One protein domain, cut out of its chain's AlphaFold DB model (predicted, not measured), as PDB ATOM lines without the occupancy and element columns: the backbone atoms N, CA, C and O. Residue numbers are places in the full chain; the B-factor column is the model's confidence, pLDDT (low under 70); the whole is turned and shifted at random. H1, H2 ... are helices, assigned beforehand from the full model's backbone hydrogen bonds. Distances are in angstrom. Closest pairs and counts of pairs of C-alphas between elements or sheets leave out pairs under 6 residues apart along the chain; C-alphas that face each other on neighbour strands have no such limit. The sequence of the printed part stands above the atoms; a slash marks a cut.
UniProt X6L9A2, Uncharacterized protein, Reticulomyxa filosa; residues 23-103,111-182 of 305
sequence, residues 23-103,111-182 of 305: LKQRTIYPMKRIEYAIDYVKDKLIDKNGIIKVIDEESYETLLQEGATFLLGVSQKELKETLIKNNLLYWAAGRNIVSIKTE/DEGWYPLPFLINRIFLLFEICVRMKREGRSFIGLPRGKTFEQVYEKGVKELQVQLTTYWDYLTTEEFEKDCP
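What this domain is: This is residues 23 to 103 and 111 to 182 of the 305 residues of an uncharacterized protein of Reticulomyxa filosa (UniProt X6L9A2). Two long helices, H5 and H6, form a hairpin. A second hairpin, H1 and H2, crosses H5; H3 and H4 pack on H5. The 153 printed residues include six named helices, H1 to H6: all helix, compact, radius of gyration of the C-alphas 16.4 A, spans 53, 39 and 32 A.

How they stand to each other: H6, residues 150 to 180, touches H5, residues 116 to 140, at a shallow tilt of 21 degrees, closest C-alphas Leu 127 and Leu 161, 5.9 A. Parts of H5, the hub, touch H1 to H4, residues 31 to 44, 57 to 72, 76 to 85 and 87 to 98. Every O i to N i+4 pair is within hydrogen-bond range except in H2, 11 of 12, and H5, 19 of 21.

Where its parts are: H1 begins at C-alpha 31, (145.934, 300.765, 199.990); H6, 45.0 A long, ends at C-alpha 180, (153.513, 321.502, 220.006).

The domain as a whole: C-alphas 103 and 111 across the cut are 15.5 A apart, H1 to H2 is a long link, and 24 printed residues have pLDDT under 70, namely residues 86 to 103, 111 to 114 and 142 to 143.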
ATOM      1  N   LEU A  23     154.130 317.613 205.227       92.69
ATOM      2  CA  LEU A  23     152.676 317.771 205.169       92.69
ATOM      3  C   LEU A  23     152.169 317.931 203.740       92.69
ATOM      4  O   LEU A  23     151.175 317.308 203.382       92.69
ATOM      5  N   LYS A  24     152.864 318.694 202.893       90.44
ATOM      6  CA  LYS A  24     152.503 318.835 201.473       90.44
ATOM      7  C   LYS A  24     152.590 317.514 200.705       90.44
ATOM      8  O   LYS A  24     151.821 317.322 199.768       90.44
ATOM      9  N   GLN A  25     153.479 316.605 201.106       91.00
ATOM     10  CA  GLN A  25     153.620 315.278 200.493       91.00
ATOM     11  C   GLN A  25     152.637 314.238 201.046       91.00
ATOM     12  O   GLN A  25     152.561 313.123 200.526       91.00
ATOM     13  N   ARG A  26     151.882 314.563 202.100       92.94
ATOM     14  CA  ARG A  26     150.968 313.617 202.731       92.94
ATOM     15  C   ARG A  26     149.850 313.205 201.774       92.94
ATOM     16  O   ARG A  26     149.168 314.043 201.185       92.94
ATOM     17  N   THR A  27     149.603 311.900 201.699       93.75
ATOM     18  CA  THR A  27     148.542 311.294 200.888       93.75
ATOM     19  C   THR A  27     147.490 310.598 201.754       93.75
ATOM     20  O   THR A  27     147.602 310.520 202.977       93.75
ATOM     21  N   ILE A  28     146.446 310.074 201.112       94.31
ATOM     22  CA  ILE A  28     145.523 309.103 201.720       94.31
ATOM     23  C   ILE A  28     146.315 307.858 202.142       94.31
ATOM     24  O   ILE A  28     147.342 307.542 201.529       94.31
ATOM     25  N   TYR A  29     145.846 307.161 203.183       96.12
ATOM     26  CA  TYR A  29     146.507 305.964 203.693       96.12
ATOM     27  C   TYR A  29     146.747 304.940 202.563       96.12
ATOM     28  O   TYR A  29     145.818 304.646 201.804       96.12
ATOM     29  N   PRO A  30     147.964 304.388 202.395       95.75
ATOM     30  CA  PRO A  30     148.270 303.551 201.237       95.75
ATOM     31  C   PRO A  30     147.479 302.239 201.224       95.75
ATOM     32  O   PRO A  30     147.626 301.414 202.124       95.75
ATOM     33  N   MET A  31     146.722 301.996 200.147       95.38
ATOM     34  CA  MET A  31     145.934 300.765 199.990       95.38
ATOM     35  C   MET A  31     146.799 299.503 200.090       95.38
ATOM     36  O   MET A  31     146.454 298.562 200.795       95.38
ATOM     37  N   LYS A  32     147.996 299.537 199.493       97.06
ATOM     38  CA  LYS A  32     148.960 298.428 199.538       97.06
ATOM     39  C   LYS A  32     149.351 298.014 200.961       97.06
ATOM     40  O   LYS A  32     149.622 296.843 201.192       97.06
ATOM     41  N   ARG A  33     149.391 298.952 201.920       97.62
ATOM     42  CA  ARG A  33     149.687 298.623 203.328       97.62
ATOM     43  C   ARG A  33     148.525 297.879 203.980       97.62
ATOM     44  O   ARG A  33     148.764 296.950 204.741       97.62
ATOM     45  N   ILE A  34     147.293 298.265 203.649       97.88
ATOM     46  CA  ILE A  34     146.072 297.589 204.107       97.88
ATOM     47  C   ILE A  34     146.022 296.170 203.540       97.88
ATOM     48  O   ILE A  34     145.854 295.216 204.292       97.88
ATOM     49  N   GLU A  35     146.229 296.028 202.230       97.00
ATOM     50  CA  GLU A  35     146.267 294.730 201.551       97.00
ATOM     51  C   GLU A  35     147.334 293.816 202.150       97.00
ATOM     52  O   GLU A  35     147.016 292.687 202.513       97.00
ATOM     53  N   TYR A  36     148.553 294.331 202.340       97.62
ATOM     54  CA  TYR A  36     149.647 293.597 202.971       97.62
ATOM     55  C   TYR A  36     149.280 293.103 204.373       97.62
ATOM     56  O   TYR A  36     149.484 291.931 204.674       97.62
ATOM     57  N   ALA A  37     148.712 293.962 205.224       97.75
ATOM     58  CA  ALA A  37     148.322 293.575 206.579       97.75
ATOM     59  C   ALA A  37     147.227 292.496 206.578       97.75
ATOM     60  O   ALA A  37     147.292 291.544 207.354       97.75
ATOM     61  N   ILE A  38     146.240 292.620 205.686       96.44
ATOM     62  CA  ILE A  38     145.175 291.622 205.545       96.44
ATOM     63  C   ILE A  38     145.752 290.292 205.045       96.44
ATOM     64  O   ILE A  38     145.414 289.242 205.591       96.44
ATOM     65  N   ASP A  39     146.611 290.323 204.024       95.19
ATOM     66  CA  ASP A  39     147.233 289.122 203.461       95.19
ATOM     67  C   ASP A  39     148.166 288.440 204.452       95.19
ATOM     68  O   ASP A  39     148.087 287.226 204.596       95.19
ATOM     69  N   TYR A  40     148.950 289.203 205.212       95.69
ATOM     70  CA  TYR A  40     149.793 288.678 206.282       95.69
ATOM     71  C   TYR A  40     148.992 287.835 207.283       95.69
ATOM     72  O   TYR A  40     149.364 286.697 207.575       95.69
ATOM     73  N   VAL A  41     147.869 288.366 207.783       94.06
ATOM     74  CA  VAL A  41     147.023 287.622 208.724       94.06
ATOM     75  C   VAL A  41     146.392 286.425 208.021       94.06
ATOM     76  O   VAL A  41     146.499 285.304 208.510       94.06
ATOM     77  N   LYS A  42     145.787 286.629 206.847       91.12
ATOM     78  CA  LYS A  42     145.128 285.573 206.067       91.12
ATOM     79  C   LYS A  42     146.070 284.401 205.767       91.12
ATOM     80  O   LYS A  42     145.688 283.257 205.985       91.12
ATOM     81  N   ASP A  43     147.291 284.664 205.311       91.00
ATOM     82  CA  ASP A  43     148.266 283.636 204.932       91.00
ATOM     83  C   ASP A  43     148.753 282.844 206.153       91.00
ATOM     84  O   ASP A  43     148.956 281.633 206.072       91.00
ATOM     85  N   LYS A  44     148.863 283.479 207.329       91.69
ATOM     86  CA  LYS A  44     149.169 282.764 208.579       91.69
ATOM     87  C   LYS A  44     148.049 281.808 209.010       91.69
ATOM     88  O   LYS A  44     148.343 280.780 209.630       91.69
ATOM     89  N   LEU A  45     146.802 282.100 208.638       87.38
ATOM     90  CA  LEU A  45     145.617 281.276 208.920       87.38
ATOM     91  C   LEU A  45     145.428 280.108 207.947       87.38
ATOM     92  O   LEU A  45     144.520 279.301 208.137       87.38
ATOM     93  N   ILE A  46     146.271 280.002 206.922       85.56
ATOM     94  CA  ILE A  46     146.206 278.961 205.899       85.56
ATOM     95  C   ILE A  46     147.436 278.051 206.036       85.56
ATOM     96  O   ILE A  46     148.532 278.489 206.402       85.56
ATOM     97  N   ASP A  47     147.255 276.744 205.854       82.75
ATOM     98  CA  ASP A  47     148.351 275.774 205.849       82.75
ATOM     99  C   ASP A  47     149.060 275.689 204.485       82.75
ATOM    100  O   ASP A  47     148.708 276.367 203.520       82.75
ATOM    101  N   LYS A  48     150.095 274.847 204.388       79.88
ATOM    102  CA  LYS A  48     150.877 274.685 203.149       79.88
ATOM    103  C   LYS A  48     150.054 274.132 201.976       79.88
ATOM    104  O   LYS A  48     150.487 274.262 200.836       79.88
ATOM    105  N   ASN A  49     148.899 273.528 202.253       79.50
ATOM    106  CA  ASN A  49     148.004 272.930 201.270       79.50
ATOM    107  C   ASN A  49     146.847 273.867 200.891       79.50
ATOM    108  O   ASN A  49     145.985 273.479 200.104       79.50
ATOM    109  N   GLY A  50     146.804 275.088 201.435       77.25
ATOM    110  CA  GLY A  50     145.719 276.032 201.179       77.25
ATOM    111  C   GLY A  50     144.480 275.816 202.055       77.25
ATOM    112  O   GLY A  50     143.453 276.446 201.806       77.25
ATOM    113  N   ILE A  51     144.551 274.952 203.074       80.19
ATOM    114  CA  ILE A  51     143.432 274.648 203.971       80.19
ATOM    115  C   ILE A  51     143.459 275.610 205.163       80.19
ATOM    116  O   ILE A  51     144.515 275.903 205.728       80.19
ATOM    117  N   ILE A  52     142.284 276.115 205.551       80.38
ATOM    118  CA  ILE A  52     142.129 276.964 206.739       80.38
ATOM    119  C   ILE A  52     142.555 276.159 207.969       80.38
ATOM    120  O   ILE A  52     141.987 275.104 208.258       80.38
ATOM    121  N   LYS A  53     143.544 276.667 208.707       82.56
ATOM    122  CA  LYS A  53     143.997 276.051 209.954       82.56
ATOM    123  C   LYS A  53     142.899 276.144 211.005       82.56
ATOM    124  O   LYS A  53     142.308 277.206 211.204       82.56
ATOM    125  N   VAL A  54     142.692 275.050 211.731       77.69
ATOM    126  CA  VAL A  54     141.978 275.094 213.006       77.69
ATOM    127  C   VAL A  54     142.934 275.718 214.014       77.69
ATOM    128  O   VAL A  54     143.931 275.103 214.386       77.69
ATOM    129  N   ILE A  55     142.666 276.962 214.392       81.06
ATOM    130  CA  ILE A  55     143.380 277.660 215.458       81.06
ATOM    131  C   ILE A  55     142.391 278.027 216.554       81.06
ATOM    132  O   ILE A  55     141.203 278.214 216.284       81.06
ATOM    133  N   ASP A  56     142.881 278.108 217.782       82.25
ATOM    134  CA  ASP A  56     142.096 278.600 218.904       82.25
ATOM    135  C   ASP A  56     141.824 280.113 218.778       82.25
ATOM    136  O   ASP A  56     142.473 280.833 218.008       82.25
ATOM    137  N   GLU A  57     140.827 280.586 219.523       77.44
ATOM    138  CA  GLU A  57     140.383 281.982 219.482       77.44
ATOM    139  C   GLU A  57     141.481 282.960 219.921       77.44
ATOM    140  O   GLU A  57     141.613 284.027 219.323       77.44
ATOM    141  N   GLU A  58     142.313 282.589 220.899       81.12
ATOM    142  CA  GLU A  58     143.385 283.443 221.422       81.12
ATOM    143  C   GLU A  58     144.503 283.633 220.386       81.12
ATOM    144  O   GLU A  58     144.964 284.755 220.140       81.12
ATOM    145  N   SER A  59     144.894 282.556 219.702       83.94
ATOM    146  CA  SER A  59     145.824 282.610 218.572       83.94
ATOM    147  C   SER A  59     145.275 283.460 217.421       83.94
ATOM    148  O   SER A  59     146.017 284.239 216.816       83.94
ATOM    149  N   TYR A  60     143.977 283.349 217.113       84.88
ATOM    150  CA  TYR A  60     143.340 284.156 216.066       84.88
ATOM    151  C   TYR A  60     143.333 285.646 216.425       84.88
ATOM    152  O   TYR A  60     143.732 286.481 215.609       84.88
ATOM    153  N   GLU A  61     142.939 285.975 217.655       86.69
ATOM    154  CA  GLU A  61     142.931 287.343 218.167       86.69
ATOM    155  C   GLU A  61     144.339 287.952 218.142       86.69
ATOM    156  O   GLU A  61     144.523 289.084 217.690       86.69
ATOM    157  N   THR A  62     145.351 287.183 218.545       88.31
ATOM    158  CA  THR A  62     146.757 287.610 218.519       88.31
ATOM    159  C   THR A  62     147.195 288.005 217.109       88.31
ATOM    160  O   THR A  62     147.761 289.083 216.920       88.31
ATOM    161  N   LEU A  63     146.874 287.193 216.097       91.69
ATOM    162  CA  LEU A  63     147.206 287.490 214.701       91.69
ATOM    163  C   LEU A  63     146.476 288.730 214.169       91.69
ATOM    164  O   LEU A  63     147.070 289.536 213.449       91.69
ATOM    165  N   LEU A  64     145.204 288.914 214.531       93.12
ATOM    166  CA  LEU A  64     144.458 290.123 214.179       93.12
ATOM    167  C   LEU A  64     145.091 291.372 214.796       93.12
ATOM    168  O   LEU A  64     145.245 292.384 214.110       93.12
ATOM    169  N   GLN A  65     145.490 291.303 216.066       93.56
ATOM    170  CA  GLN A  65     146.164 292.406 216.741       93.56
ATOM    171  C   GLN A  65     147.532 292.709 216.108       93.56
ATOM    172  O   GLN A  65     147.844 293.879 215.898       93.56
ATOM    173  N   GLU A  66     148.326 291.703 215.727       94.38
ATOM    174  CA  GLU A  66     149.575 291.906 214.966       94.38
ATOM    175  C   GLU A  66     149.331 292.679 213.655       94.38
ATOM    176  O   GLU A  66     150.022 293.653 213.357       94.38
ATOM    177  N   GLY A  67     148.324 292.282 212.871       95.56
ATOM    178  CA  GLY A  67     147.997 292.965 211.616       95.56
ATOM    179  C   GLY A  67     147.483 294.393 211.828       95.56
ATOM    180  O   GLY A  67     147.884 295.319 211.122       95.56
ATOM    181  N   ALA A  68     146.619 294.595 212.824       96.06
ATOM    182  CA  ALA A  68     146.037 295.900 213.115       96.06
ATOM    183  C   ALA A  68     147.053 296.885 213.716       96.06
ATOM    184  O   ALA A  68     147.046 298.062 213.354       96.06
ATOM    185  N   THR A  69     147.953 296.425 214.588       96.50
ATOM    186  CA  THR A  69     149.027 297.258 215.162       96.50
ATOM    187  C   THR A  69     149.961 297.801 214.090       96.50
ATOM    188  O   THR A  69     150.310 298.977 214.139       96.50
ATOM    189  N   PHE A  70     150.281 297.010 213.060       96.56
ATOM    190  CA  PHE A  70     151.034 297.492 211.900       96.56
ATOM    191  C   PHE A  70     150.341 298.673 211.195       96.56
ATOM    192  O   PHE A  70     151.003 299.609 210.746       96.56
ATOM    193  N   LEU A  71     149.007 298.653 211.108       97.62
ATOM    194  CA  LEU A  71     148.235 299.715 210.458       97.62
ATOM    195  C   LEU A  71     148.093 300.972 211.330       97.62
ATOM    196  O   LEU A  71     148.153 302.093 210.811       97.62
ATOM    197  N   LEU A  72     147.897 300.765 212.633       96.75
ATOM    198  CA  LEU A  72     147.649 301.803 213.635       96.75
ATOM    199  C   LEU A  72     148.936 302.439 214.180       96.75
ATOM    200  O   LEU A  72     148.889 303.557 214.670       96.75
ATOM    201  N   GLY A  73     150.084 301.764 214.100       95.75
ATOM    202  CA  GLY A  73     151.340 302.259 214.673       95.75
ATOM    203  C   GLY A  73     151.372 302.254 216.206       95.75
ATOM    204  O   GLY A  73     152.136 303.011 216.793       95.75
ATOM    205  N   VAL A  74     150.554 301.416 216.850       94.00
ATOM    206  CA  VAL A  74     150.509 301.235 218.314       94.00
ATOM    207  C   VAL A  74     151.064 299.870 218.702       94.00
ATOM    208  O   VAL A  74     151.076 298.947 217.886       94.00
ATOM    209  N   SER A  75     151.496 299.703 219.950       94.44
ATOM    210  CA  SER A  75     151.918 298.390 220.440       94.44
ATOM    211  C   SER A  75     150.728 297.436 220.604       94.44
ATOM    212  O   SER A  75     149.589 297.846 220.838       94.44
ATOM    213  N   GLN A  76     150.990 296.127 220.545       90.31
ATOM    214  CA  GLN A  76     149.957 295.110 220.777       90.31
ATOM    215  C   GLN A  76     149.331 295.223 222.166       90.31
ATOM    216  O   GLN A  76     148.123 295.056 222.317       90.31
ATOM    217  N   LYS A  77     150.139 295.565 223.175       91.00
ATOM    218  CA  LYS A  77     149.659 295.792 224.537       91.00
ATOM    219  C   LYS A  77     148.672 296.961 224.591       91.00
ATOM    220  O   LYS A  77     147.588 296.799 225.139       91.00
ATOM    221  N   GLU A  78     149.012 298.103 223.993       90.00
ATOM    222  CA  GLU A  78     148.129 299.280 223.954       90.00
ATOM    223  C   GLU A  78     146.834 299.000 223.193       90.00
ATOM    224  O   GLU A  78     145.755 299.388 223.653       90.00
ATOM    225  N   LEU A  79     146.916 298.293 222.060       89.88
ATOM    226  CA  LEU A  79     145.731 297.889 221.308       89.88
ATOM    227  C   LEU A  79     144.839 296.976 222.154       89.88
ATOM    228  O   LEU A  79     143.659 297.272 222.321       89.88
ATOM    229  N   LYS A  80     145.401 295.917 222.747       87.38
ATOM    230  CA  LYS A  80     144.663 294.971 223.595       87.38
ATOM    231  C   LYS A  80     144.010 295.669 224.786       87.38
ATOM    232  O   LYS A  80     142.827 295.469 225.047       87.38
ATOM    233  N   GLU A  81     144.739 296.544 225.477       86.62
ATOM    234  CA  GLU A  81     144.173 297.348 226.561       86.62
ATOM    235  C   GLU A  81     143.037 298.254 226.079       86.62
ATOM    236  O   GLU A  81     142.021 298.368 226.761       86.62
ATOM    237  N   THR A  82     143.184 298.882 224.910       83.62
ATOM    238  CA  THR A  82     142.148 299.743 224.325       83.62
ATOM    239  C   THR A  82     140.894 298.944 223.990       83.62
ATOM    240  O   THR A  82     139.800 299.393 224.329       83.62
ATOM    241  N   LEU A  83     141.036 297.762 223.384       81.62
ATOM    242  CA  LEU A  83     139.918 296.877 223.045       81.62
ATOM    243  C   LEU A  83     139.206 296.361 224.307       81.62
ATOM    244  O   LEU A  83     137.981 296.398 224.369       81.62
ATOM    245  N   ILE A  84     139.949 295.974 225.353       77.94
ATOM    246  CA  ILE A  84     139.376 295.499 226.626       77.94
ATOM    247  C   ILE A  84     138.650 296.627 227.366       77.94
ATOM    248  O   ILE A  84     137.486 296.477 227.739       77.94
ATOM    249  N   LYS A  85     139.318 297.774 227.562       76.06
ATOM    250  CA  LYS A  85     138.747 298.942 228.263       76.06
ATOM    251  C   LYS A  85     137.476 299.437 227.579       76.06
ATOM    252  O   LYS A  85     136.566 299.924 228.239       76.06
ATOM    253  N   ASN A  86     137.413 299.277 226.261       69.38
ATOM    254  CA  ASN A  86     136.316 299.731 225.431       69.38
ATOM    255  C   ASN A  86     135.533 298.558 224.821       69.38
ATOM    256  O   ASN A  86     134.986 298.687 223.733       69.38
ATOM    257  N   ASN A  87     135.426 297.418 225.509       66.19
ATOM    258  CA  ASN A  87     134.723 296.245 224.975       66.19
ATOM    259  C   ASN A  87     133.279 296.581 224.541       66.19
ATOM    260  O   ASN A  87     132.784 296.115 223.520       66.19
ATOM    261  N   LEU A  88     132.611 297.487 225.262       60.34
ATOM    262  CA  LEU A  88     131.300 298.013 224.873       60.34
ATOM    263  C   LEU A  88     131.330 298.790 223.537       60.34
ATOM    264  O   LEU A  88     130.418 298.609 222.728       60.34
ATOM    265  N   LEU A  89     132.372 299.595 223.261       56.50
ATOM    266  CA  LEU A  89     132.597 300.216 221.939       56.50
ATOM    267  C   LEU A  89     132.779 299.172 220.867       56.50
ATOM    268  O   LEU A  89     132.198 299.300 219.797       56.50
ATOM    269  N   TYR A  90     133.619 298.184 221.145       57.66
ATOM    270  CA  TYR A  90     133.924 297.114 220.218       57.66
ATOM    271  C   TYR A  90     132.639 296.372 219.818       57.66
ATOM    272  O   TYR A  90     132.313 296.273 218.635       57.66
ATOM    273  N   TRP A  91     131.806 295.996 220.791       58.56
ATOM    274  CA  TRP A  91     130.486 295.416 220.533       58.56
ATOM    275  C   TRP A  91     129.545 296.358 219.763       58.56
ATOM    276  O   TRP A  91     128.861 295.923 218.833       58.56
ATOM    277  N   ALA A  92     129.495 297.647 220.114       54.31
ATOM    278  CA  ALA A  92     128.623 298.625 219.457       54.31
ATOM    279  C   ALA A  92     129.052 298.935 218.013       54.31
ATOM    280  O   ALA A  92     128.219 298.993 217.106       54.31
ATOM    281  N   ALA A  93     130.350 299.106 217.775       53.22
ATOM    282  CA  ALA A  93     130.912 299.313 216.451       53.22
ATOM    283  C   ALA A  93     130.773 298.045 215.590       53.22
ATOM    284  O   ALA A  93     130.463 298.163 214.405       53.22
ATOM    285  N   GLY A  94     130.885 296.851 216.184       51.75
ATOM    286  CA  GLY A  94     130.624 295.580 215.506       51.75
ATOM    287  C   GLY A  94     129.167 295.462 215.056       51.75
ATOM    288  O   GLY A  94     128.897 295.089 213.913       51.75
ATOM    289  N   ARG A  95     128.217 295.894 215.902       48.94
ATOM    290  CA  ARG A  95     126.809 296.029 215.499       48.94
ATOM    291  C   ARG A  95     126.657 297.021 214.358       48.94
ATOM    292  O   ARG A  95     126.097 296.620 213.355       48.94
ATOM    293  N   ASN A  96     127.228 298.224 214.429       42.03
ATOM    294  CA  ASN A  96     127.118 299.239 213.369       42.03
ATOM    295  C   ASN A  96     127.622 298.785 211.984       42.03
ATOM    296  O   ASN A  96     127.147 299.304 210.973       42.03
ATOM    297  N   ILE A  97     128.545 297.820 211.905       43.94
ATOM    298  CA  ILE A  97     128.979 297.245 210.619       43.94
ATOM    299  C   ILE A  97     127.952 296.231 210.075       43.94
ATOM    300  O   ILE A  97     127.745 296.148 208.865       43.94
ATOM    301  N   VAL A  98     127.250 295.512 210.957       35.16
ATOM    302  CA  VAL A  98     126.180 294.550 210.618       35.16
ATOM    303  C   VAL A  98     124.800 295.232 210.481       35.16
ATOM    304  O   VAL A  98     123.940 294.774 209.728       35.16
ATOM    305  N   SER A  99     124.575 296.350 211.172       33.16
ATOM    306  CA  SER A  99     123.263 296.926 211.486       33.16
ATOM    307  C   SER A  99     122.942 298.223 210.746       33.16
ATOM    308  O   SER A  99     122.194 299.045 211.266       33.16
ATOM    309  N   ILE A 100     123.331 298.346 209.472       36.78
ATOM    310  CA  ILE A 100     122.612 299.247 208.540       36.78
ATOM    311  C   ILE A 100     121.117 298.822 208.408       36.78
ATOM    312  O   ILE A 100     120.325 299.498 207.766       36.78
ATOM    313  N   LYS A 101     120.698 297.702 209.030       31.86
ATOM    314  CA  LYS A 101     119.328 297.163 208.998       31.86
ATOM    315  C   LYS A 101     118.580 297.050 210.333       31.86
ATOM    316  O   LYS A 101     117.408 296.694 210.296       31.86
ATOM    317  N   THR A 102     119.184 297.301 211.494       32.28
ATOM    318  CA  THR A 102     118.518 297.036 212.791       32.28
ATOM    319  C   THR A 102     118.537 298.262 213.699       32.28
ATOM    320  O   THR A 102     119.226 298.315 214.711       32.28
ATOM    321  N   GLU A 103     117.720 299.245 213.317       36.53
ATOM    322  CA  GLU A 103     117.553 300.578 213.924       36.53
ATOM    323  C   GLU A 103     116.818 300.617 215.284       36.53
ATOM    324  O   GLU A 103     116.421 301.691 215.719       36.53
ATOM    325  N   ASP A 111     125.354 306.881 225.177       44.72
ATOM    326  CA  ASP A 111     125.090 308.317 225.019       44.72
ATOM    327  C   ASP A 111     126.115 309.203 225.760       44.72
ATOM    328  O   ASP A 111     126.110 310.420 225.589       44.72
ATOM    329  N   GLU A 112     127.032 308.615 226.545       49.44
ATOM    330  CA  GLU A 112     128.070 309.337 227.314       49.44
ATOM    331  C   GLU A 112     129.190 309.940 226.450       49.44
ATOM    332  O   GLU A 112     130.070 310.638 226.951       49.44
ATOM    333  N   GLY A 113     129.139 309.710 225.139       53.31
ATOM    334  CA  GLY A 113     130.100 310.250 224.196       53.31
ATOM    335  C   GLY A 113     131.356 309.425 224.045       53.31
ATOM    336  O   GLY A 113     131.910 308.860 224.983       53.31
ATOM    337  N   TRP A 114     131.802 309.340 222.798       64.75
ATOM    338  CA  TRP A 114     132.939 308.522 222.429       64.75
ATOM    339  C   TRP A 114     134.159 309.389 222.192       64.75
ATOM    340  O   TRP A 114     134.183 310.159 221.228       64.75
ATOM    341  N   TYR A 115     135.183 309.188 223.019       75.88
ATOM    342  CA  TYR A 115     136.503 309.757 222.788       75.88
ATOM    343  C   TYR A 115     136.976 309.378 221.369       75.88
ATOM    344  O   TYR A 115     136.963 308.183 221.036       75.88
ATOM    345  N   PRO A 116     137.376 310.351 220.525       81.31
ATOM    346  CA  PRO A 116     137.660 310.102 219.110       81.31
ATOM    347  C   PRO A 116     138.676 308.986 218.873       81.31
ATOM    348  O   PRO A 116     138.441 308.103 218.048       81.31
ATOM    349  N   LEU A 117     139.768 308.974 219.639       86.69
ATOM    350  CA  LEU A 117     140.849 308.013 219.451       86.69
ATOM    351  C   LEU A 117     140.427 306.556 219.746       86.69
ATOM    352  O   LEU A 117     140.531 305.730 218.834       86.69
ATOM    353  N   PRO A 118     139.882 306.207 220.935       84.31
ATOM    354  CA  PRO A 118     139.327 304.875 221.173       84.31
ATOM    355  C   PRO A 118     138.260 304.466 220.156       84.31
ATOM    356  O   PRO A 118     138.232 303.310 219.733       84.31
ATOM    357  N   PHE A 119     137.390 305.390 219.740       82.81
ATOM    358  CA  PHE A 119     136.361 305.097 218.744       82.81
ATOM    359  C   PHE A 119     136.968 304.690 217.397       82.81
ATOM    360  O   PHE A 119     136.589 303.662 216.830       82.81
ATOM    361  N   LEU A 120     137.926 305.477 216.899       87.00
ATOM    362  CA  LEU A 120     138.626 305.218 215.643       87.00
ATOM    363  C   LEU A 120     139.376 303.883 215.690       87.00
ATOM    364  O   LEU A 120     139.224 303.083 214.769       87.00
ATOM    365  N   ILE A 121     140.106 303.600 216.777       90.38
ATOM    366  CA  ILE A 121     140.834 302.332 216.957       90.38
ATOM    367  C   ILE A 121     139.877 301.140 216.886       90.38
ATOM    368  O   ILE A 121     140.104 300.222 216.099       90.38
ATOM    369  N   ASN A 122     138.782 301.170 217.653       85.75
ATOM    370  CA  ASN A 122     137.799 300.085 217.652       85.75
ATOM    371  C   ASN A 122     137.183 299.889 216.262       85.75
ATOM    372  O   ASN A 122     137.095 298.765 215.771       85.75
ATOM    373  N   ARG A 123     136.794 300.983 215.596       86.06
ATOM    374  CA  ARG A 123     136.196 300.924 214.258       86.06
ATOM    375  C   ARG A 123     137.164 300.359 213.216       86.06
ATOM    376  O   ARG A 123     136.751 299.537 212.402       86.06
ATOM    377  N   ILE A 124     138.423 300.789 213.237       92.38
ATOM    378  CA  ILE A 124     139.472 300.290 212.338       92.38
ATOM    379  C   ILE A 124     139.710 298.804 212.579       92.38
ATOM    380  O   ILE A 124     139.720 298.039 211.618       92.38
ATOM    381  N   PHE A 125     139.857 298.393 213.841       91.75
ATOM    382  CA  PHE A 125     140.113 297.000 214.196       91.75
ATOM    383  C   PHE A 125     138.987 296.073 213.712       91.75
ATOM    384  O   PHE A 125     139.260 295.070 213.059       91.75
ATOM    385  N   LEU A 126     137.725 296.456 213.913       88.81
ATOM    386  CA  LEU A 126     136.573 295.687 213.435       88.81
ATOM    387  C   LEU A 126     136.484 295.610 211.907       88.81
ATOM    388  O   LEU A 126     136.212 294.551 211.345       88.81
ATOM    389  N   LEU A 127     136.699 296.731 211.208       90.69
ATOM    390  CA  LEU A 127     136.721 296.737 209.743       90.69
ATOM    391  C   LEU A 127     137.850 295.853 209.208       90.69
ATOM    392  O   LEU A 127     137.650 295.124 208.237       90.69
ATOM    393  N   PHE A 128     139.015 295.903 209.851       94.50
ATOM    394  CA  PHE A 128     140.158 295.061 209.529       94.50
ATOM    395  C   PHE A 128     139.840 293.578 209.731       94.50
ATOM    396  O   PHE A 128     140.008 292.799 208.794       94.50
ATOM    397  N   GLU A 129     139.306 293.197 210.891       91.44
ATOM    398  CA  GLU A 129     138.876 291.826 211.183       91.44
ATOM    399  C   GLU A 129     137.884 291.311 210.137       91.44
ATOM    400  O   GLU A 129     138.052 290.215 209.601       91.44
ATOM    401  N   ILE A 130     136.873 292.113 209.792       87.75
ATOM    402  CA  ILE A 130     135.877 291.740 208.785       87.75
ATOM    403  C   ILE A 130     136.537 291.541 207.424       87.75
ATOM    404  O   ILE A 130     136.252 290.550 206.751       87.75
ATOM    405  N   CYS A 131     137.453 292.424 207.023       91.88
ATOM    406  CA  CYS A 131     138.181 292.272 205.766       91.88
ATOM    407  C   CYS A 131     139.062 291.011 205.759       91.88
ATOM    408  O   CYS A 131     139.078 290.294 204.757       91.88
ATOM    409  N   VAL A 132     139.754 290.700 206.859       91.38
ATOM    410  CA  VAL A 132     140.538 289.461 207.017       91.38
ATOM    411  C   VAL A 132     139.640 288.238 206.895       91.38
ATOM    412  O   VAL A 132     139.915 287.341 206.096       91.38
ATOM    413  N   ARG A 133     138.533 288.220 207.639       87.06
ATOM    414  CA  ARG A 133     137.574 287.117 207.634       87.06
ATOM    415  C   ARG A 133     136.981 286.893 206.246       87.06
ATOM    416  O   ARG A 133     136.954 285.761 205.770       87.06
ATOM    417  N   MET A 134     136.571 287.968 205.575       86.31
ATOM    418  CA  MET A 134     136.091 287.919 204.197       86.31
ATOM    419  C   MET A 134     137.161 287.358 203.259       86.31
ATOM    420  O   MET A 134     136.880 286.431 202.510       86.31
ATOM    421  N   LYS A 135     138.401 287.858 203.315       88.25
ATOM    422  CA  LYS A 135     139.473 287.379 202.430       88.25
ATOM    423  C   LYS A 135     139.828 285.909 202.674       88.25
ATOM    424  O   LYS A 135     140.166 285.211 201.723       88.25
ATOM    425  N   ARG A 136     139.720 285.437 203.921       85.06
ATOM    426  CA  ARG A 136     139.922 284.032 204.308       85.06
ATOM    427  C   ARG A 136     138.811 283.118 203.791       85.06
ATOM    428  O   ARG A 136     139.100 282.060 203.250       85.06
ATOM    429  N   GLU A 137     137.551 283.502 203.987       82.06
ATOM    430  CA  GLU A 137     136.386 282.678 203.623       82.06
ATOM    431  C   GLU A 137     136.042 282.773 202.125       82.06
ATOM    432  O   GLU A 137     135.407 281.876 201.565       82.06
ATOM    433  N   GLY A 138     136.468 283.849 201.459       80.25
ATOM    434  CA  GLY A 138     136.235 284.088 200.040       80.25
ATOM    435  C   GLY A 138     134.753 283.988 199.677       80.25
ATOM    436  O   GLY A 138     133.883 284.581 200.316       80.25
ATOM    437  N   ARG A 139     134.447 283.187 198.651       71.31
ATOM    438  CA  ARG A 139     133.070 282.970 198.173       71.31
ATOM    439  C   ARG A 139     132.180 282.213 199.162       71.31
ATOM    440  O   ARG A 139     130.964 282.239 198.999       71.31
ATOM    441  N   SER A 140     132.763 281.578 200.175       72.56
ATOM    442  CA  SER A 140     132.038 280.827 201.204       72.56
ATOM    443  C   SER A 140     131.604 281.698 202.388       72.56
ATOM    444  O   SER A 140     131.077 281.165 203.360       72.56
ATOM    445  N   PHE A 141     131.811 283.021 202.334       74.69
ATOM    446  CA  PHE A 141     131.439 283.936 203.413       74.69
ATOM    447  C   PHE A 141     129.918 283.955 203.656       74.69
ATOM    448  O   PHE A 141     129.137 284.508 202.870       74.69
ATOM    449  N   ILE A 142     129.489 283.380 204.785       64.19
ATOM    450  CA  ILE A 142     128.085 283.319 205.215       64.19
ATOM    451  C   ILE A 142     127.733 284.650 205.892       64.19
ATOM    452  O   ILE A 142     127.798 284.798 207.109       64.19
ATOM    453  N   GLY A 143     127.416 285.659 205.084       68.81
ATOM    454  CA  GLY A 143     127.065 286.989 205.599       68.81
ATOM    455  C   GLY A 143     126.910 288.088 204.551       68.81
ATOM    456  O   GLY A 143     126.769 289.255 204.912       68.81
ATOM    457  N   LEU A 144     126.949 287.753 203.257       72.62
ATOM    458  CA  LEU A 144     126.794 288.751 202.202       72.62
ATOM    459  C   LEU A 144     125.366 289.329 202.196       72.62
ATOM    460  O   LEU A 144     124.388 288.576 202.249       72.62
ATOM    461  N   PRO A 145     125.206 290.660 202.077       74.81
ATOM    462  CA  PRO A 145     123.905 291.265 201.841       74.81
ATOM    463  C   PRO A 145     123.243 290.699 200.578       74.81
ATOM    464  O   PRO A 145     123.893 290.505 199.549       74.81
ATOM    465  N   ARG A 146     121.923 290.486 200.634       74.56
ATOM    466  CA  ARG A 146     121.133 289.984 199.497       74.56
ATOM    467  C   ARG A 146     121.380 290.838 198.244       74.56
ATOM    468  O   ARG A 146     121.195 292.052 198.285       74.56
ATOM    469  N   GLY A 147     121.764 290.191 197.141       76.69
ATOM    470  CA  GLY A 147     122.002 290.846 195.849       76.69
ATOM    471  C   GLY A 147     123.358 291.548 195.707       76.69
ATOM    472  O   GLY A 147     123.525 292.331 194.774       76.69
ATOM    473  N   LYS A 148     124.317 291.309 196.613       79.88
ATOM    474  CA  LYS A 148     125.696 291.809 196.507       79.88
ATOM    475  C   LYS A 148     126.686 290.665 196.326       79.88
ATOM    476  O   LYS A 148     126.509 289.601 196.916       79.88
ATOM    477  N   THR A 149     127.726 290.896 195.527       83.31
ATOM    478  CA  THR A 149     128.822 289.929 195.372       83.31
ATOM    479  C   THR A 149     129.859 290.098 196.478       83.31
ATOM    480  O   THR A 149     129.933 291.144 197.128       83.31
ATOM    481  N   PHE A 150     130.676 289.064 196.676       83.19
ATOM    482  CA  PHE A 150     131.811 289.105 197.592       83.19
ATOM    483  C   PHE A 150     132.740 290.285 197.281       83.19
ATOM    484  O   PHE A 150     133.059 291.072 198.170       83.19
ATOM    485  N   GLU A 151     133.107 290.443 196.010       86.19
ATOM    486  CA  GLU A 151     134.048 291.456 195.534       86.19
ATOM    487  C   GLU A 151     133.536 292.867 195.839       86.19
ATOM    488  O   GLU A 151     134.277 293.684 196.375       86.19
ATOM    489  N   GLN A 152     132.245 293.129 195.602       82.94
ATOM    490  CA  GLN A 152     131.629 294.428 195.886       82.94
ATOM    491  C   GLN A 152     131.663 294.786 197.376       82.94
ATOM    492  O   GLN A 152     131.893 295.941 197.740       82.94
ATOM    493  N   VAL A 153     131.378 293.817 198.249       83.31
ATOM    494  CA  VAL A 153     131.356 294.046 199.701       83.31
ATOM    495  C   VAL A 153     132.779 294.198 200.231       83.31
ATOM    496  O   VAL A 153     133.029 295.101 201.027       83.31
ATOM    497  N   TYR A 154     133.708 293.368 199.755       87.75
ATOM    498  CA  TYR A 154     135.107 293.405 200.165       87.75
ATOM    499  C   TYR A 154     135.782 294.711 199.733       87.75
ATOM    500  O   TYR A 154     136.379 295.393 200.563       87.75
ATOM    501  N   GLU A 155     135.614 295.118 198.473       88.31
ATOM    502  CA  GLU A 155     136.153 296.380 197.961       88.31
ATOM    503  C   GLU A 155     135.614 297.578 198.754       88.31
ATOM    504  O   GLU A 155     136.371 298.472 199.136       88.31
ATOM    505  N   LYS A 156     134.313 297.576 199.072       86.00
ATOM    506  CA  LYS A 156     133.709 298.612 199.913       86.00
ATOM    507  C   LYS A 156     134.284 298.609 201.333       86.00
ATOM    508  O   LYS A 156     134.553 299.682 201.866       86.00
ATOM    509  N   GLY A 157     134.469 297.436 201.939       88.38
ATOM    510  CA  GLY A 157     135.041 297.294 203.280       88.38
ATOM    511  C   GLY A 157     136.476 297.815 203.357       88.38
ATOM    512  O   GLY A 157     136.801 298.603 204.241       88.38
ATOM    513  N   VAL A 158     137.305 297.460 202.376       92.00
ATOM    514  CA  VAL A 158     138.699 297.909 202.280       92.00
ATOM    515  C   VAL A 158     138.790 299.420 202.005       92.00
ATOM    516  O   VAL A 158     139.614 300.104 202.614       92.00
ATOM    517  N   LYS A 159     137.909 299.978 201.159       90.38
ATOM    518  CA  LYS A 159     137.791 301.434 200.949       90.38
ATOM    519  C   LYS A 159     137.392 302.167 202.238       90.38
ATOM    520  O   LYS A 159     138.028 303.155 202.589       90.38
ATOM    521  N   GLU A 160     136.393 301.676 202.974       90.94
ATOM    522  CA  GLU A 160     136.009 302.258 204.273       90.94
ATOM    523  C   GLU A 160     137.163 302.167 205.285       90.94
ATOM    524  O   GLU A 160     137.442 303.141 205.981       90.94
ATOM    525  N   LEU A 161     137.887 301.043 205.335       93.69
ATOM    526  CA  LEU A 161     139.067 300.888 206.187       93.69
ATOM    527  C   LEU A 161     140.158 301.918 205.846       93.69
ATOM    528  O   LEU A 161     140.737 302.516 206.751       93.69
ATOM    529  N   GLN A 162     140.391 302.195 204.559       95.88
ATOM    530  CA  GLN A 162     141.313 303.244 204.113       95.88
ATOM    531  C   GLN A 162     140.886 304.639 204.582       95.88
ATOM    532  O   GLN A 162     141.732 305.419 205.034       95.88
ATOM    533  N   VAL A 163     139.590 304.955 204.505       92.88
ATOM    534  CA  VAL A 163     139.039 306.228 204.994       92.88
ATOM    535  C   VAL A 163     139.244 306.351 206.503       92.88
ATOM    536  O   VAL A 163     139.765 307.367 206.964       92.88
ATOM    537  N   GLN A 164     138.921 305.307 207.274       93.81
ATOM    538  CA  GLN A 164     139.077 305.319 208.733       93.81
ATOM    539  C   GLN A 164     140.545 305.437 209.163       93.81
ATOM    540  O   GLN A 164     140.856 306.246 210.032       93.81
ATOM    541  N   LEU A 165     141.464 304.713 208.516       97.19
ATOM    542  CA  LEU A 165     142.904 304.843 208.772       97.19
ATOM    543  C   LEU A 165     143.424 306.240 208.432       97.19
ATOM    544  O   LEU A 165     144.202 306.810 209.193       97.19
ATOM    545  N   THR A 166     142.977 306.816 207.315       96.69
ATOM    546  CA  THR A 166     143.344 308.192 206.951       96.69
ATOM    547  C   THR A 166     142.847 309.172 208.013       96.69
ATOM    548  O   THR A 166     143.636 309.982 208.490       96.69
ATOM    549  N   THR A 167     141.595 309.016 208.456       95.50
ATOM    550  CA  THR A 167     140.982 309.835 209.515       95.50
ATOM    551  C   THR A 167     141.747 309.721 210.833       95.50
ATOM    552  O   THR A 167     142.011 310.726 211.480       95.50
ATOM    553  N   TYR A 168     142.134 308.504 211.221       95.88
ATOM    554  CA  TYR A 168     142.903 308.228 212.434       95.88
ATOM    555  C   TYR A 168     144.264 308.915 212.431       95.88
ATOM    556  O   TYR A 168     144.602 309.629 213.372       95.88
ATOM    557  N   TRP A 169     145.023 308.760 211.347       97.25
ATOM    558  CA  TRP A 169     146.315 309.418 211.236       97.25
ATOM    559  C   TRP A 169     146.162 310.937 211.121       97.25
ATOM    560  O   TRP A 169     147.046 311.669 211.555       97.25
ATOM    561  N   ASP A 170     145.092 311.445 210.499       96.25
ATOM    562  CA  ASP A 170     144.798 312.885 210.444       96.25
ATOM    563  C   ASP A 170     144.512 313.429 211.846       96.25
ATOM    564  O   ASP A 170     145.133 314.412 212.240       96.25
ATOM    565  N   TYR A 171     143.693 312.722 212.629       94.31
ATOM    566  CA  TYR A 171     143.410 313.048 214.023       94.31
ATOM    567  C   TYR A 171     144.689 313.112 214.866       94.31
ATOM    568  O   TYR A 171     144.971 314.156 215.449       94.31
ATOM    569  N   LEU A 172     145.514 312.055 214.859       94.12
ATOM    570  CA  LEU A 172     146.776 312.035 215.612       94.12
ATOM    571  C   LEU A 172     147.709 313.188 215.234       94.12
ATOM    572  O   LEU A 172     148.331 313.791 216.099       94.12
ATOM    573  N   THR A 173     147.788 313.509 213.940       94.44
ATOM    574  CA  THR A 173     148.619 314.625 213.468       94.44
ATOM    575  C   THR A 173     148.132 315.950 214.050       94.44
ATOM    576  O   THR A 173     148.936 316.755 214.507       94.44
ATOM    577  N   THR A 174     146.818 316.186 214.032       93.81
ATOM    578  CA  THR A 174     146.248 317.439 214.542       93.81
ATOM    579  C   THR A 174     146.341 317.564 216.057       93.81
ATOM    580  O   THR A 174     146.588 318.667 216.528       93.81
ATOM    581  N   GLU A 175     146.228 316.460 216.803       91.69
ATOM    582  CA  GLU A 175     146.429 316.457 218.260       91.69
ATOM    583  C   GLU A 175     147.860 316.875 218.624       91.69
ATOM    584  O   GLU A 175     148.063 317.694 219.519       91.69
ATOM    585  N   GLU A 176     148.858 316.357 217.900       92.00
ATOM    586  CA  GLU A 176     150.261 316.721 218.131       92.00
ATOM    587  C   GLU A 176     150.517 318.193 217.772       92.00
ATOM    588  O   GLU A 176     151.181 318.921 218.508       92.00
ATOM    589  N   PHE A 177     149.939 318.674 216.666       92.44
ATOM    590  CA  PHE A 177     150.079 320.074 216.257       92.44
ATOM    591  C   PHE A 177     149.438 321.039 217.242       92.44
ATOM    592  O   PHE A 177     150.039 322.060 217.552       92.44
ATOM    593  N   GLU A 178     148.250 320.737 217.757       88.25
ATOM    594  CA  GLU A 178     147.585 321.589 218.746       88.25
ATOM    595  C   GLU A 178     148.425 321.786 220.011       88.25
ATOM    596  O   GLU A 178     148.363 322.851 220.628       88.25
ATOM    597  N   LYS A 179     149.227 320.783 220.372       86.62
ATOM    598  CA  LYS A 179     150.090 320.809 221.546       86.62
ATOM    599  C   LYS A 179     151.424 321.511 221.287       86.62
ATOM    600  O   LYS A 179     151.820 322.349 222.095       86.62
ATOM    601  N   ASP A 180     152.100 321.162 220.192       87.81
ATOM    602  CA  ASP A 180     153.513 321.502 220.006       87.81
ATOM    603  C   ASP A 180     153.756 322.536 218.883       87.81
ATOM    604  O   ASP A 180     154.653 323.365 219.024       87.81
ATOM    605  N   CYS A 181     152.944 322.550 217.812       90.69
ATOM    606  CA  CYS A 181     153.132 323.421 216.633       90.69
ATOM    607  C   CYS A 181     151.790 323.843 215.976       90.69
ATOM    608  O   CYS A 181     151.479 323.399 214.859       90.69
ATOM    609  N   PRO A 182     150.960 324.684 216.623       91.06
ATOM    610  CA  PRO A 182     149.608 325.009 216.148       91.06
ATOM    611  C   PRO A 182     149.574 325.732 214.792       91.06
ATOM    612  O   PRO A 182     148.550 325.722 214.103       91.06
TER     613      PRO A 182